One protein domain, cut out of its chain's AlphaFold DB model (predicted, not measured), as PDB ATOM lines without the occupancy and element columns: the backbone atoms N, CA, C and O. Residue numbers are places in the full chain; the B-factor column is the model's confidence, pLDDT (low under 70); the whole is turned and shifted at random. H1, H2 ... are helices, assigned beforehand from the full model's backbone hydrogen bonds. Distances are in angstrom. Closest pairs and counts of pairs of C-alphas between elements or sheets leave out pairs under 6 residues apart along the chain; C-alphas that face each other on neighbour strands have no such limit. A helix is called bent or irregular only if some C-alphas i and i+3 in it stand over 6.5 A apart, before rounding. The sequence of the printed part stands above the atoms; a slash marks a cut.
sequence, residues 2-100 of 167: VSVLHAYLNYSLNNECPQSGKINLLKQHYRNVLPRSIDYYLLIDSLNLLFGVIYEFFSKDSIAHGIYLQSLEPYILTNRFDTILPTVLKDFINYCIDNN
ATOM      1  N   VAL A   2     -32.646  10.844  68.205       45.91
ATOM      2  CA  VAL A   2     -33.109  10.707  66.799       45.91
ATOM      3  C   VAL A   2     -34.353  11.560  66.482       45.91
ATOM      4  O   VAL A   2     -34.448  12.142  65.409       45.91
ATOM      5  N   SER A   3     -35.273  11.727  67.438       45.50
ATOM      6  CA  SER A   3     -36.495  12.535  67.274       45.50
ATOM      7  C   SER A   3     -36.239  14.026  67.036       45.50
ATOM      8  O   SER A   3     -36.971  14.650  66.278       45.50
ATOM      9  N   VAL A   4     -35.199  14.598  67.649       56.88
ATOM     10  CA  VAL A   4     -34.854  16.023  67.501       56.88
ATOM     11  C   VAL A   4     -34.201  16.278  66.149       56.88
ATOM     12  O   VAL A   4     -34.450  17.306  65.536       56.88
ATOM     13  N   LEU A   5     -33.413  15.324  65.655       56.12
ATOM     14  CA  LEU A   5     -32.759  15.411  64.353       56.12
ATOM     15  C   LEU A   5     -33.749  15.126  63.219       56.12
ATOM     16  O   LEU A   5     -33.743  15.834  62.224       56.12
ATOM     17  N   HIS A   6     -34.679  14.190  63.412       58.56
ATOM     18  CA  HIS A   6     -35.826  13.999  62.526       58.56
ATOM     19  C   HIS A   6     -36.738  15.237  62.510       58.56
ATOM     20  O   HIS A   6     -37.199  15.652  61.452       58.56
ATOM     21  N   ALA A   7     -36.955  15.880  63.663       58.59
ATOM     22  CA  ALA A   7     -37.673  17.148  63.748       58.59
ATOM     23  C   ALA A   7     -36.894  18.308  63.106       58.59
ATOM     24  O   ALA A   7     -37.509  19.137  62.454       58.59
ATOM     25  N   TYR A   8     -35.563  18.350  63.230       62.53
ATOM     26  CA  TYR A   8     -34.706  19.352  62.589       62.53
ATOM     27  C   TYR A   8     -34.613  19.147  61.078       62.53
ATOM     28  O   TYR A   8     -34.672  20.122  60.345       62.53
ATOM     29  N   LEU A   9     -34.519  17.906  60.599       61.94
ATOM     30  CA  LEU A   9     -34.593  17.582  59.179       61.94
ATOM     31  C   LEU A   9     -35.972  17.956  58.650       61.94
ATOM     32  O   LEU A   9     -36.046  18.747  57.726       61.94
ATOM     33  N   ASN A  10     -37.061  17.536  59.297       63.97
ATOM     34  CA  ASN A  10     -38.402  17.977  58.906       63.97
ATOM     35  C   ASN A  10     -38.558  19.503  58.960       63.97
ATOM     36  O   ASN A  10     -39.213  20.068  58.097       63.97
ATOM     37  N   TYR A  11     -37.954  20.192  59.928       61.03
ATOM     38  CA  TYR A  11     -38.016  21.650  60.027       61.03
ATOM     39  C   TYR A  11     -37.172  22.341  58.947       61.03
ATOM     40  O   TYR A  11     -37.653  23.248  58.281       61.03
ATOM     41  N   SER A  12     -35.935  21.902  58.721       56.62
ATOM     42  CA  SER A  12     -35.031  22.457  57.708       56.62
ATOM     43  C   SER A  12     -35.495  22.132  56.289       56.62
ATOM     44  O   SER A  12     -35.256  22.914  55.375       56.62
ATOM     45  N   LEU A  13     -36.186  21.006  56.109       60.47
ATOM     46  CA  LEU A  13     -36.754  20.593  54.836       60.47
ATOM     47  C   LEU A  13     -38.149  21.209  54.578       60.47
ATOM     48  O   LEU A  13     -38.473  21.442  53.419       60.47
ATOM     49  N   ASN A  14     -38.955  21.514  55.612       60.22
ATOM     50  CA  ASN A  14     -40.299  22.107  55.446       60.22
ATOM     51  C   ASN A  14     -40.364  23.639  55.614       60.22
ATOM     52  O   ASN A  14     -41.153  24.276  54.923       60.22
ATOM     53  N   ASN A  15     -39.594  24.246  56.527       51.16
ATOM     54  CA  ASN A  15     -39.734  25.667  56.896       51.16
ATOM     55  C   ASN A  15     -38.667  26.594  56.294       51.16
ATOM     56  O   ASN A  15     -38.897  27.799  56.232       51.16
ATOM     57  N   GLU A  16     -37.541  26.068  55.810       48.25
ATOM     58  CA  GLU A  16     -36.526  26.847  55.077       48.25
ATOM     59  C   GLU A  16     -36.636  26.622  53.560       48.25
ATOM     60  O   GLU A  16     -35.643  26.646  52.837       48.25
ATOM     61  N   CYS A  17     -37.850  26.409  53.045       49.03
ATOM     62  CA  CYS A  17     -38.120  26.572  51.620       49.03
ATOM     63  C   CYS A  17     -38.097  28.079  51.315       49.03
ATOM     64  O   CYS A  17     -39.032  28.780  51.715       49.03
ATOM     65  N   PRO A  18     -37.063  28.629  50.644       49.12
ATOM     66  CA  PRO A  18     -37.055  30.043  50.313       49.12
ATOM     67  C   PRO A  18     -38.267  30.331  49.429       49.12
ATOM     68  O   PRO A  18     -38.431  29.718  48.371       49.12
ATOM     69  N   GLN A  19     -39.129  31.239  49.892       48.84
ATOM     70  CA  GLN A  19     -40.312  31.676  49.162       48.84
ATOM     71  C   GLN A  19     -39.905  32.069  47.736       48.84
ATOM     72  O   GLN A  19     -39.161  33.023  47.537       48.84
ATOM     73  N   SER A  20     -40.378  31.276  46.773       52.22
ATOM     74  CA  SER A  20     -40.516  31.590  45.351       52.22
ATOM     75  C   SER A  20     -39.341  32.360  44.716       52.22
ATOM     76  O   SER A  20     -39.314  33.588  44.698       52.22
ATOM     77  N   GLY A  21     -38.371  31.639  44.131       49.22
ATOM     78  CA  GLY A  21     -37.462  32.263  43.155       49.22
ATOM     79  C   GLY A  21     -36.089  31.634  42.930       49.22
ATOM     80  O   GLY A  21     -35.431  31.979  41.952       49.22
ATOM     81  N   LYS A  22     -35.605  30.715  43.777       58.84
ATOM     82  CA  LYS A  22     -34.250  30.155  43.608       58.84
ATOM     83  C   LYS A  22     -34.214  28.643  43.793       58.84
ATOM     84  O   LYS A  22     -33.623  28.144  44.745       58.84
ATOM     85  N   ILE A  23     -34.757  27.913  42.818       62.16
ATOM     86  CA  ILE A  23     -34.573  26.454  42.679       62.16
ATOM     87  C   ILE A  23     -33.089  26.077  42.859       62.16
ATOM     88  O   ILE A  23     -32.771  25.093  43.512       62.16
ATOM     89  N   ASN A  24     -32.161  26.908  42.373       63.78
ATOM     90  CA  ASN A  24     -30.719  26.699  42.534       63.78
ATOM     91  C   ASN A  24     -30.229  26.758  43.994       63.78
ATOM     92  O   ASN A  24     -29.363  25.967  44.360       63.78
ATOM     93  N   LEU A  25     -30.785  27.638  44.837       68.44
ATOM     94  CA  LEU A  25     -30.438  27.668  46.265       68.44
ATOM     95  C   LEU A  25     -30.985  26.442  46.992       68.44
ATOM     96  O   LEU A  25     -30.288  25.871  47.824       68.44
ATOM     97  N   LEU A  26     -32.194  26.005  46.637       68.12
ATOM     98  CA  LEU A  26     -32.792  24.798  47.200       68.12
ATOM     99  C   LEU A  26     -31.974  23.547  46.834       68.12
ATOM    100  O   LEU A  26     -31.630  22.751  47.704       68.12
ATOM    101  N   LYS A  27     -31.555  23.428  45.566       70.94
ATOM    102  CA  LYS A  27     -30.633  22.372  45.112       70.94
ATOM    103  C   LYS A  27     -29.324  22.373  45.911       70.94
ATOM    104  O   LYS A  27     -28.825  21.313  46.280       70.94
ATOM    105  N   GLN A  28     -28.762  23.553  46.174       75.12
ATOM    106  CA  GLN A  28     -27.517  23.691  46.927       75.12
ATOM    107  C   GLN A  28     -27.689  23.330  48.408       75.12
ATOM    108  O   GLN A  28     -26.815  22.680  48.977       75.12
ATOM    109  N   HIS A  29     -28.826  23.684  49.012       77.69
ATOM    110  CA  HIS A  29     -29.175  23.266  50.370       77.69
ATOM    111  C   HIS A  29     -29.242  21.743  50.483       77.69
ATOM    112  O   HIS A  29     -28.537  21.157  51.303       77.69
ATOM    113  N   TYR A  30     -29.988  21.084  49.590       78.88
ATOM    114  CA  TYR A  30     -30.081  19.623  49.581       78.88
ATOM    115  C   TYR A  30     -28.721  18.953  49.391       78.88
ATOM    116  O   TYR A  30     -28.386  18.050  50.153       78.88
ATOM    117  N   ARG A  31     -27.889  19.447  48.467       79.94
ATOM    118  CA  ARG A  31     -26.524  18.930  48.260       79.94
ATOM    119  C   ARG A  31     -25.624  19.046  49.493       79.94
ATOM    120  O   ARG A  31     -24.717  18.238  49.644       79.94
ATOM    121  N   ASN A  32     -25.870  20.011  50.377       80.06
ATOM    122  CA  ASN A  32     -25.082  20.194  51.597       80.06
ATOM    123  C   ASN A  32     -25.601  19.361  52.778       80.06
ATOM    124  O   ASN A  32     -24.806  18.915  53.608       80.06
ATOM    125  N   VAL A  33     -26.922  19.191  52.880       79.50
ATOM    126  CA  VAL A  33     -27.584  18.517  54.009       79.50
ATOM    127  C   VAL A  33     -27.637  17.001  53.814       79.50
ATOM    128  O   VAL A  33     -27.447  16.263  54.783       79.50
ATOM    129  N   LEU A  34     -27.853  16.526  52.583       83.50
ATOM    130  CA  LEU A  34     -28.002  15.099  52.282       83.50
ATOM    131  C   LEU A  34     -26.780  14.265  52.683       83.50
ATOM    132  O   LEU A  34     -26.982  13.319  53.441       83.50
ATOM    133  N   PRO A  35     -25.533  14.618  52.304       85.25
ATOM    134  CA  PRO A  35     -24.365  13.823  52.686       85.25
ATOM    135  C   PRO A  35     -24.230  13.661  54.202       85.25
ATOM    136  O   PRO A  35     -24.066  12.557  54.705       85.25
ATOM    137  N   ARG A  36     -24.433  14.748  54.959       83.12
ATOM    138  CA  ARG A  36     -24.368  14.722  56.432       83.12
ATOM    139  C   ARG A  36     -25.470  13.859  57.039       83.12
ATOM    140  O   ARG A  36     -25.267  13.225  58.069       83.12
ATOM    141  N   SER A  37     -26.643  13.865  56.410       80.38
ATOM    142  CA  SER A  37     -27.771  13.036  56.826       80.38
ATOM    143  C   SER A  37     -27.467  11.562  56.564       80.38
ATOM    144  O   SER A  37     -27.651  10.747  57.460       80.38
ATOM    145  N   ILE A  38     -26.945  11.227  55.379       85.44
ATOM    146  CA  ILE A  38     -26.531   9.866  55.011       85.44
ATOM    147  C   ILE A  38     -25.437   9.366  55.961       85.44
ATOM    148  O   ILE A  38     -25.595   8.296  56.542       85.44
ATOM    149  N   ASP A  39     -24.388  10.161  56.199       85.75
ATOM    150  CA  ASP A  39     -23.314   9.840  57.150       85.75
ATOM    151  C   ASP A  39     -23.873   9.521  58.540       85.75
ATOM    152  O   ASP A  39     -23.472   8.548  59.177       85.75
ATOM    153  N   TYR A  40     -24.836  10.317  59.008       82.69
ATOM    154  CA  TYR A  40     -25.480  10.084  60.292       82.69
ATOM    155  C   TYR A  40     -26.274   8.775  60.310       82.69
ATOM    156  O   TYR A  40     -26.095   7.984  61.233       82.69
ATOM    157  N   TYR A  41     -27.116   8.517  59.300       82.88
ATOM    158  CA  TYR A  41     -27.906   7.282  59.219       82.88
ATOM    159  C   TYR A  41     -27.035   6.027  59.104       82.88
ATOM    160  O   TYR A  41     -27.410   4.989  59.651       82.88
ATOM    161  N   LEU A  42     -25.865   6.138  58.470       84.38
ATOM    162  CA  LEU A  42     -24.848   5.089  58.448       84.38
ATOM    163  C   LEU A  42     -24.225   4.863  59.830       84.38
ATOM    164  O   LEU A  42     -24.050   3.721  60.240       84.38
ATOM    165  N   LEU A  43     -23.929   5.929  60.582       83.75
ATOM    166  CA  LEU A  43     -23.373   5.823  61.938       83.75
ATOM    167  C   LEU A  43     -24.340   5.182  62.941       83.75
ATOM    168  O   LEU A  43     -23.896   4.510  63.869       83.75
ATOM    169  N   ILE A  44     -25.647   5.404  62.778       84.62
ATOM    170  CA  ILE A  44     -26.684   4.814  63.640       84.62
ATOM    171  C   ILE A  44     -27.249   3.497  63.084       84.62
ATOM    172  O   ILE A  44     -28.276   3.032  63.580       84.62
ATOM    173  N   ASP A  45     -26.622   2.941  62.040       79.56
ATOM    174  CA  ASP A  45     -26.992   1.689  61.362       79.56
ATOM    175  C   ASP A  45     -28.497   1.584  61.038       79.56
ATOM    176  O   ASP A  45     -29.157   0.563  61.208       79.56
ATOM    177  N   SER A  46     -29.088   2.708  60.626       82.06
ATOM    178  CA  SER A  46     -30.532   2.837  60.405       82.06
ATOM    179  C   SER A  46     -30.845   3.107  58.935       82.06
ATOM    180  O   SER A  46     -31.543   4.067  58.600       82.06
ATOM    181  N   LEU A  47     -30.363   2.229  58.046       82.94
ATOM    182  CA  LEU A  47     -30.624   2.297  56.599       82.94
ATOM    183  C   LEU A  47     -32.124   2.267  56.260       82.94
ATOM    184  O   LEU A  47     -32.555   2.899  55.300       82.94
ATOM    185  N   ASN A  48     -32.938   1.623  57.100       80.81
ATOM    186  CA  ASN A  48     -34.396   1.590  56.949       80.81
ATOM    187  C   ASN A  48     -35.035   2.990  56.981       80.81
ATOM    188  O   ASN A  48     -36.023   3.235  56.295       80.81
ATOM    189  N   LEU A  49     -34.478   3.926  57.758       80.56
ATOM    190  CA  LEU A  49     -34.976   5.305  57.805       80.56
ATOM    191  C   LEU A  49     -34.516   6.113  56.589       80.56
ATOM    192  O   LEU A  49     -35.278   6.940  56.086       80.56
ATOM    193  N   LEU A  50     -33.298   5.848  56.105       85.12
ATOM    194  CA  LEU A  50     -32.746   6.476  54.908       85.12
ATOM    195  C   LEU A  50     -33.557   6.091  53.661       85.12
ATOM    196  O   LEU A  50     -34.063   6.959  52.957       85.12
ATOM    197  N   PHE A  51     -33.745   4.791  53.429       85.88
ATOM    198  CA  PHE A  51     -34.475   4.281  52.264       85.88
ATOM    199  C   PHE A  51     -36.002   4.274  52.431       85.88
ATOM    200  O   PHE A  51     -36.712   3.992  51.471       85.88
ATOM    201  N   GLY A  52     -36.506   4.590  53.626       85.06
ATOM    202  CA  GLY A  52     -37.931   4.752  53.913       85.06
ATOM    203  C   GLY A  52     -38.330   6.224  53.970       85.06
ATOM    204  O   GLY A  52     -38.663   6.833  52.959       85.06
ATOM    205  N   VAL A  53     -38.278   6.809  55.169       80.69
ATOM    206  CA  VAL A  53     -38.839   8.143  55.453       80.69
ATOM    207  C   VAL A  53     -38.143   9.254  54.667       80.69
ATOM    208  O   VAL A  53     -38.798  10.156  54.144       80.69
ATOM    209  N   ILE A  54     -36.811   9.204  54.575       81.69
ATOM    210  CA  ILE A  54     -36.052  10.217  53.835       81.69
ATOM    211  C   ILE A  54     -36.322  10.075  52.338       81.69
ATOM    212  O   ILE A  54     -36.665  11.058  51.689       81.69
ATOM    213  N   TYR A  55     -36.252   8.863  51.797       85.88
ATOM    214  CA  TYR A  55     -36.598   8.623  50.399       85.88
ATOM    215  C   TYR A  55     -38.017   9.112  50.045       85.88
ATOM    216  O   TYR A  55     -38.167   9.839  49.064       85.88
ATOM    217  N   GLU A  56     -39.039   8.822  50.859       82.94
ATOM    218  CA  GLU A  56     -40.408   9.318  50.635       82.94
ATOM    219  C   GLU A  56     -40.496  10.848  50.639       82.94
ATOM    220  O   GLU A  56     -41.288  11.434  49.898       82.94
ATOM    221  N   PHE A  57     -39.687  11.514  51.463       80.12
ATOM    222  CA  PHE A  57     -39.623  12.969  51.484       80.12
ATOM    223  C   PHE A  57     -39.072  13.521  50.164       80.12
ATOM    224  O   PHE A  57     -39.677  14.410  49.561       80.12
ATOM    225  N   PHE A  58     -37.946  12.974  49.698       81.44
ATOM    226  CA  PHE A  58     -37.267  13.441  48.489       81.44
ATOM    227  C   PHE A  58     -37.957  12.991  47.196       81.44
ATOM    228  O   PHE A  58     -37.850  13.688  46.195       81.44
ATOM    229  N   SER A  59     -38.708  11.886  47.210       82.00
ATOM    230  CA  SER A  59     -39.458  11.364  46.054       82.00
ATOM    231  C   SER A  59     -40.601  12.284  45.590       82.00
ATOM    232  O   SER A  59     -41.005  12.233  44.431       82.00
ATOM    233  N   LYS A  60     -41.087  13.192  46.448       78.75
ATOM    234  CA  LYS A  60     -42.189  14.118  46.117       78.75
ATOM    235  C   LYS A  60     -41.832  15.186  45.078       78.75
ATOM    236  O   LYS A  60     -42.732  15.710  44.427       78.75
ATOM    237  N   ASP A  61     -40.555  15.535  44.947       78.94
ATOM    238  CA  ASP A  61     -40.065  16.553  44.013       78.94
ATOM    239  C   ASP A  61     -38.988  15.931  43.119       78.94
ATOM    240  O   ASP A  61     -37.985  15.422  43.615       78.94
ATOM    241  N   SER A  62     -39.166  15.991  41.797       79.75
ATOM    242  CA  SER A  62     -38.246  15.375  40.832       79.75
ATOM    243  C   SER A  62     -36.813  15.907  40.933       79.75
ATOM    244  O   SER A  62     -35.850  15.163  40.735       79.75
ATOM    245  N   ILE A  63     -36.643  17.181  41.291       79.12
ATOM    246  CA  ILE A  63     -35.334  17.805  41.476       79.12
ATOM    247  C   ILE A  63     -34.672  17.279  42.746       79.12
ATOM    248  O   ILE A  63     -33.479  16.965  42.742       79.12
ATOM    249  N   ALA A  64     -35.431  17.217  43.837       80.69
ATOM    250  CA  ALA A  64     -34.934  16.747  45.123       80.69
ATOM    251  C   ALA A  64     -34.595  15.249  45.053       80.69
ATOM    252  O   ALA A  64     -33.536  14.834  45.523       80.69
ATOM    253  N   HIS A  65     -35.440  14.471  44.376       86.06
ATOM    254  CA  HIS A  65     -35.253  13.050  44.125       86.06
ATOM    255  C   HIS A  65     -33.976  12.767  43.329       86.06
ATOM    256  O   HIS A  65     -33.154  11.960  43.756       86.06
ATOM    257  N   GLY A  66     -33.738  13.491  42.231       86.31
ATOM    258  CA  GLY A  66     -32.506  13.337  41.455       86.31
ATOM    259  C   GLY A  66     -31.244  13.650  42.267       86.31
ATOM    260  O   GLY A  66     -30.250  12.938  42.165       86.31
ATOM    261  N   ILE A  67     -31.279  14.677  43.127       85.81
ATOM    262  CA  ILE A  67     -30.148  15.001  44.019       85.81
ATOM    263  C   ILE A  67     -29.947  13.911  45.073       85.81
ATOM    264  O   ILE A  67     -28.804  13.574  45.380       85.81
ATOM    265  N   TYR A  68     -31.032  13.359  45.616       88.75
ATOM    266  CA  TYR A  68     -30.971  12.241  46.549       88.75
ATOM    267  C   TYR A  68     -30.289  11.028  45.905       88.75
ATOM    268  O   TYR A  68     -29.287  10.553  46.436       88.75
ATOM    269  N   LEU A  69     -30.747  10.594  44.727       90.25
ATOM    270  CA  LEU A  69     -30.158   9.461  44.004       90.25
ATOM    271  C   LEU A  69     -28.687   9.709  43.651       90.25
ATOM    272  O   LEU A  69     -27.842   8.857  43.917       90.25
ATOM    273  N   GLN A  70     -28.357  10.911  43.167       89.94
ATOM    274  CA  GLN A  70     -26.973  11.317  42.910       89.94
ATOM    275  C   GLN A  70     -26.106  11.237  44.175       89.94
ATOM    276  O   GLN A  70     -24.939  10.858  44.117       89.94
ATOM    277  N   SER A  71     -26.662  11.605  45.332       88.56
ATOM    278  CA  SER A  71     -25.918  11.593  46.588       88.56
ATOM    279  C   SER A  71     -25.629  10.189  47.111       88.56
ATOM    280  O   SER A  71     -24.680  10.055  47.869       88.56
ATOM    281  N   LEU A  72     -26.383   9.159  46.700       89.06
ATOM    282  CA  LEU A  72     -26.148   7.766  47.104       89.06
ATOM    283  C   LEU A  72     -24.936   7.142  46.406       89.06
ATOM    284  O   LEU A  72     -24.221   6.351  47.021       89.06
ATOM    285  N   GLU A  73     -24.682   7.520  45.153       88.69
ATOM    286  CA  GLU A  73     -23.603   6.982  44.316       88.69
ATOM    287  C   GLU A  73     -22.234   6.892  45.032       88.69
ATOM    288  O   GLU A  73     -21.689   5.790  45.132       88.69
ATOM    289  N   PRO A  74     -21.670   7.972  45.620       88.88
ATOM    290  CA  PRO A  74     -20.362   7.900  46.276       88.88
ATOM    291  C   PRO A  74     -20.327   6.942  47.476       88.88
ATOM    292  O   PRO A  74     -19.273   6.385  47.790       88.88
ATOM    293  N   TYR A  75     -21.453   6.724  48.153       88.38
ATOM    294  CA  TYR A  75     -21.525   5.817  49.299       88.38
ATOM    295  C   TYR A  75     -21.562   4.349  48.874       88.38
ATOM    296  O   TYR A  75     -20.929   3.515  49.526       88.38
ATOM    297  N   ILE A  76     -22.223   4.050  47.752       88.44
ATOM    298  CA  ILE A  76     -22.182   2.724  47.122       88.44
ATOM    299  C   ILE A  76     -20.752   2.435  46.653       88.44
ATOM    300  O   ILE A  76     -20.175   1.401  46.986       88.44
ATOM    301  N   LEU A  77     -20.127   3.389  45.954       87.19
ATOM    302  CA  LEU A  77     -18.762   3.242  45.438       87.19
ATOM    303  C   LEU A  77     -17.705   3.061  46.537       87.19
ATOM    304  O   LEU A  77     -16.697   2.386  46.328       87.19
ATOM    305  N   THR A  78     -17.933   3.633  47.720       86.88
ATOM    306  CA  THR A  78     -17.040   3.488  48.881       86.88
ATOM    307  C   THR A  78     -17.383   2.290  49.775       86.88
ATOM    308  O   THR A  78     -16.777   2.146  50.836       86.88
ATOM    309  N   ASN A  79     -18.300   1.411  49.344       83.25
ATOM    310  CA  ASN A  79     -18.769   0.229  50.080       83.25
ATOM    311  C   ASN A  79     -19.272   0.565  51.499       83.25
ATOM    312  O   ASN A  79     -19.059  -0.200  52.440       83.25
ATOM    313  N   ARG A  80     -19.896   1.737  51.680       83.62
ATOM    314  CA  ARG A  80     -20.442   2.160  52.983       83.62
ATOM    315  C   ARG A  80     -21.747   1.453  53.321       83.62
ATOM    316  O   ARG A  80     -22.048   1.279  54.496       83.62
ATOM    317  N   PHE A  81     -22.485   1.048  52.299       84.31
ATOM    318  CA  PHE A  81     -23.601   0.119  52.375       84.31
ATOM    319  C   PHE A  81     -23.626  -0.714  51.091       84.31
ATOM    320  O   PHE A  81     -23.217  -0.242  50.031       84.31
ATOM    321  N   ASP A  82     -24.095  -1.949  51.199       81.38
ATOM    322  CA  ASP A  82     -24.228  -2.911  50.101       81.38
ATOM    323  C   ASP A  82     -25.694  -3.304  49.843       81.38
ATOM    324  O   ASP A  82     -26.001  -3.944  48.838       81.38
ATOM    325  N   THR A  83     -26.608  -2.901  50.728       82.75
ATOM    326  CA  THR A  83     -28.037  -3.210  50.667       82.75
ATOM    327  C   THR A  83     -28.860  -1.938  50.476       82.75
ATOM    328  O   THR A  83     -28.669  -0.936  51.163       82.75
ATOM    329  N   ILE A  84     -29.785  -1.975  49.514       86.62
ATOM    330  CA  ILE A  84     -30.709  -0.882  49.185       86.62
ATOM    331  C   ILE A  84     -32.111  -1.475  49.039       86.62
ATOM    332  O   ILE A  84     -32.269  -2.606  48.575       86.62
ATOM    333  N   LEU A  85     -33.136  -0.713  49.422       87.62
ATOM    334  CA  LEU A  85     -34.524  -1.115  49.218       87.62
ATOM    335  C   LEU A  85     -34.840  -1.214  47.705       87.62
ATOM    336  O   LEU A  85     -34.497  -0.284  46.969       87.62
ATOM    337  N   PRO A  86     -35.517  -2.275  47.219       84.81
ATOM    338  CA  PRO A  86     -35.720  -2.504  45.782       84.81
ATOM    339  C   PRO A  86     -36.364  -1.334  45.027       84.81
ATOM    340  O   PRO A  86     -36.017  -1.064  43.880       84.81
ATOM    341  N   THR A  87     -37.267  -0.597  45.679       86.62
ATOM    342  CA  THR A  87     -37.902   0.607  45.119       86.62
ATOM    343  C   THR A  87     -36.883   1.708  44.827       86.62
ATOM    344  O   THR A  87     -36.853   2.248  43.726       86.62
ATOM    345  N   VAL A  88     -35.998   1.988  45.785       88.94
ATOM    346  CA  VAL A  88     -34.950   3.010  45.660       88.94
ATOM    347  C   VAL A  88     -33.917   2.601  44.616       88.94
ATOM    348  O   VAL A  88     -33.469   3.435  43.835       88.94
ATOM    349  N   LEU A  89     -33.559   1.316  44.579       88.31
ATOM    350  CA  LEU A  89     -32.633   0.777  43.590       88.31
ATOM    351  C   LEU A  89     -33.175   0.937  42.162       88.31
ATOM    352  O   LEU A  89     -32.447   1.382  41.278       88.31
ATOM    353  N   LYS A  90     -34.453   0.616  41.938       87.38
ATOM    354  CA  LYS A  90     -35.101   0.774  40.632       87.38
ATOM    355  C   LYS A  90     -35.062   2.224  40.148       87.38
ATOM    356  O   LYS A  90     -34.706   2.475  38.998       87.38
ATOM    357  N   ASP A  91     -35.373   3.169  41.028       89.88
ATOM    358  CA  ASP A  91     -35.311   4.593  40.697       89.88
ATOM    359  C   ASP A  91     -33.880   5.068  40.448       89.88
ATOM    360  O   ASP A  91     -33.645   5.840  39.522       89.88
ATOM    361  N   PHE A  92     -32.911   4.567  41.218       89.88
ATOM    362  CA  PHE A  92     -31.493   4.846  41.001       89.88
ATOM    363  C   PHE A  92     -31.032   4.400  39.607       89.88
ATOM    364  O   PHE A  92     -30.386   5.168  38.897       89.88
ATOM    365  N   ILE A  93     -31.413   3.193  39.181       88.25
ATOM    366  CA  ILE A  93     -31.072   2.668  37.853       88.25
ATOM    367  C   ILE A  93     -31.684   3.536  36.751       88.25
ATOM    368  O   ILE A  93     -30.971   3.948  35.835       88.25
ATOM    369  N   ASN A  94     -32.978   3.857  36.861       88.56
ATOM    370  CA  ASN A  94     -33.661   4.731  35.904       88.56
ATOM    371  C   ASN A  94     -32.990   6.108  35.833       88.56
ATOM    372  O   ASN A  94     -32.713   6.604  34.748       88.56
ATOM    373  N   TYR A  95     -32.634   6.682  36.983       90.56
ATOM    374  CA  TYR A  95     -31.914   7.948  37.051       90.56
ATOM    375  C   TYR A  95     -30.551   7.884  36.352       90.56
ATOM    376  O   TYR A  95     -30.199   8.800  35.609       90.56
ATOM    377  N   CYS A  96     -29.766   6.822  36.546       87.69
ATOM    378  CA  CYS A  96     -28.486   6.675  35.854       87.69
ATOM    379  C   CYS A  96     -28.662   6.543  34.336       87.69
ATOM    380  O   CYS A  96     -27.888   7.139  33.585       87.69
ATOM    381  N   ILE A  97     -29.682   5.806  33.889       86.75
ATOM    382  CA  ILE A  97     -30.029   5.652  32.471       86.75
ATOM    383  C   ILE A  97     -30.428   7.001  31.863       86.75
ATOM    384  O   ILE A  97     -29.879   7.389  30.833       86.75
ATOM    385  N   ASP A  98     -31.325   7.738  32.519       88.25
ATOM    386  CA  ASP A  98     -31.830   9.029  32.039       88.25
ATOM    387  C   ASP A  98     -30.722  10.088  31.933       88.25
ATOM    388  O   ASP A  98     -30.761  10.953  31.059       88.25
ATOM    389  N   ASN A  99     -29.702  10.007  32.796       86.94
ATOM    390  CA  ASN A  99     -28.533  10.892  32.759       86.94
ATOM    391  C   ASN A  99     -27.380  10.369  31.886       86.94
ATOM    392  O   ASN A  99     -26.341  11.023  31.814       86.94
ATOM    393  N   ASN A 100     -27.545   9.224  31.214       84.69
ATOM    394  CA  ASN A 100     -26.520   8.562  30.399       84.69
ATOM    395  C   ASN A 100     -25.230   8.198  31.174       84.69
ATOM    396  O   ASN A 100     -24.131   8.166  30.621       84.69
TER     397      ASN A 100
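AT A GLANCE: This is residues 2 to 100 of the 167 residues of the protein "Hypothetical protein" of Rotaria sordida (UniProt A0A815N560). The bent helix H2, H3 and H4 run back and forth in a loose three-helix bundle, with H3 turned opposite to H2b and H4. H5 crosses H4 on one side of this bundle, and H1 lies off on another side, near H2 and H3 but touching no helix. The printed part has 99 residues with five named helices, H1 to H5 in that order, and no named strand; the class is all helix. It is compact, with a radius of gyration of the C-alphas of 13.4 A, and spans 37 by 35 by 21 A.

HOW THE PARTS SIT: H1, residues 2 to 14, comes first. H2, residues 23 to 43, was assigned as one helix by its hydrogen bonds but is bent, with C-alphas 32 and 35 6.5 A apart; its arms H2a, residues 23 to 32, and H2b, residues 35 to 43, stand at a shallow tilt of 31 degrees. H1 is near H2a and near H2b, with 5 pairs of C-alphas within 10 A in each case. H3, residues 47 to 59, touches H2b with residues 47 to 50 alone, at a shallow tilt of 25 degrees, opposite ways; this is a helical hairpin, and its closest C-alphas, of Tyr 41 and Leu 47, are 6.3 A apart. H1 is also near H3, with 9 such pairs. H4, residues 62 to 77, is the hub. It forms a second helical hairpin with H3, a shallow tilt of 29 degrees, the closest C-alphas being those of Phe 58 and His 65, 4.8 A apart. H4 touches H2a the same way at a shallow tilt of 26 degrees, the closest C-alphas being those of Arg 31 and Ile 67, 6.8 A apart. H5, residues 86 to 98, touches H4 about perpendicular, at 79 degrees; the closest C-alphas, of Leu 69 and Phe 92, are 5.7 A apart. H5 is apart from H2a and H2b. Each O i to N i+4 pair is within hydrogen-bond range in H1, H2a, H2b and H5, against 7 of 9 in H3 and 9 of 12 in H4.

IN THESE COORDINATES: H1 begins at C-alpha 2, (-33.109, 10.707, 66.799), and measures 17.6 A. H2a measures 14.4 A and H2b 12.3 A. H3 measures 16.5 A. H4 runs 23.4 A from C-alpha 62 at (-38.246, 15.375, 40.832), and is only just irregular, with C-alphas 71 and 74 6.7 A apart. H5 measures 18.4 A and ends at C-alpha 98, (-31.830, 9.029, 32.039).

THE WHOLE: The two C-alphas farthest apart, of Val 4 and Asn 100, are 38.8 A apart. The printed part has no cut and no long link. Residues 2 to 26 have pLDDT under 70.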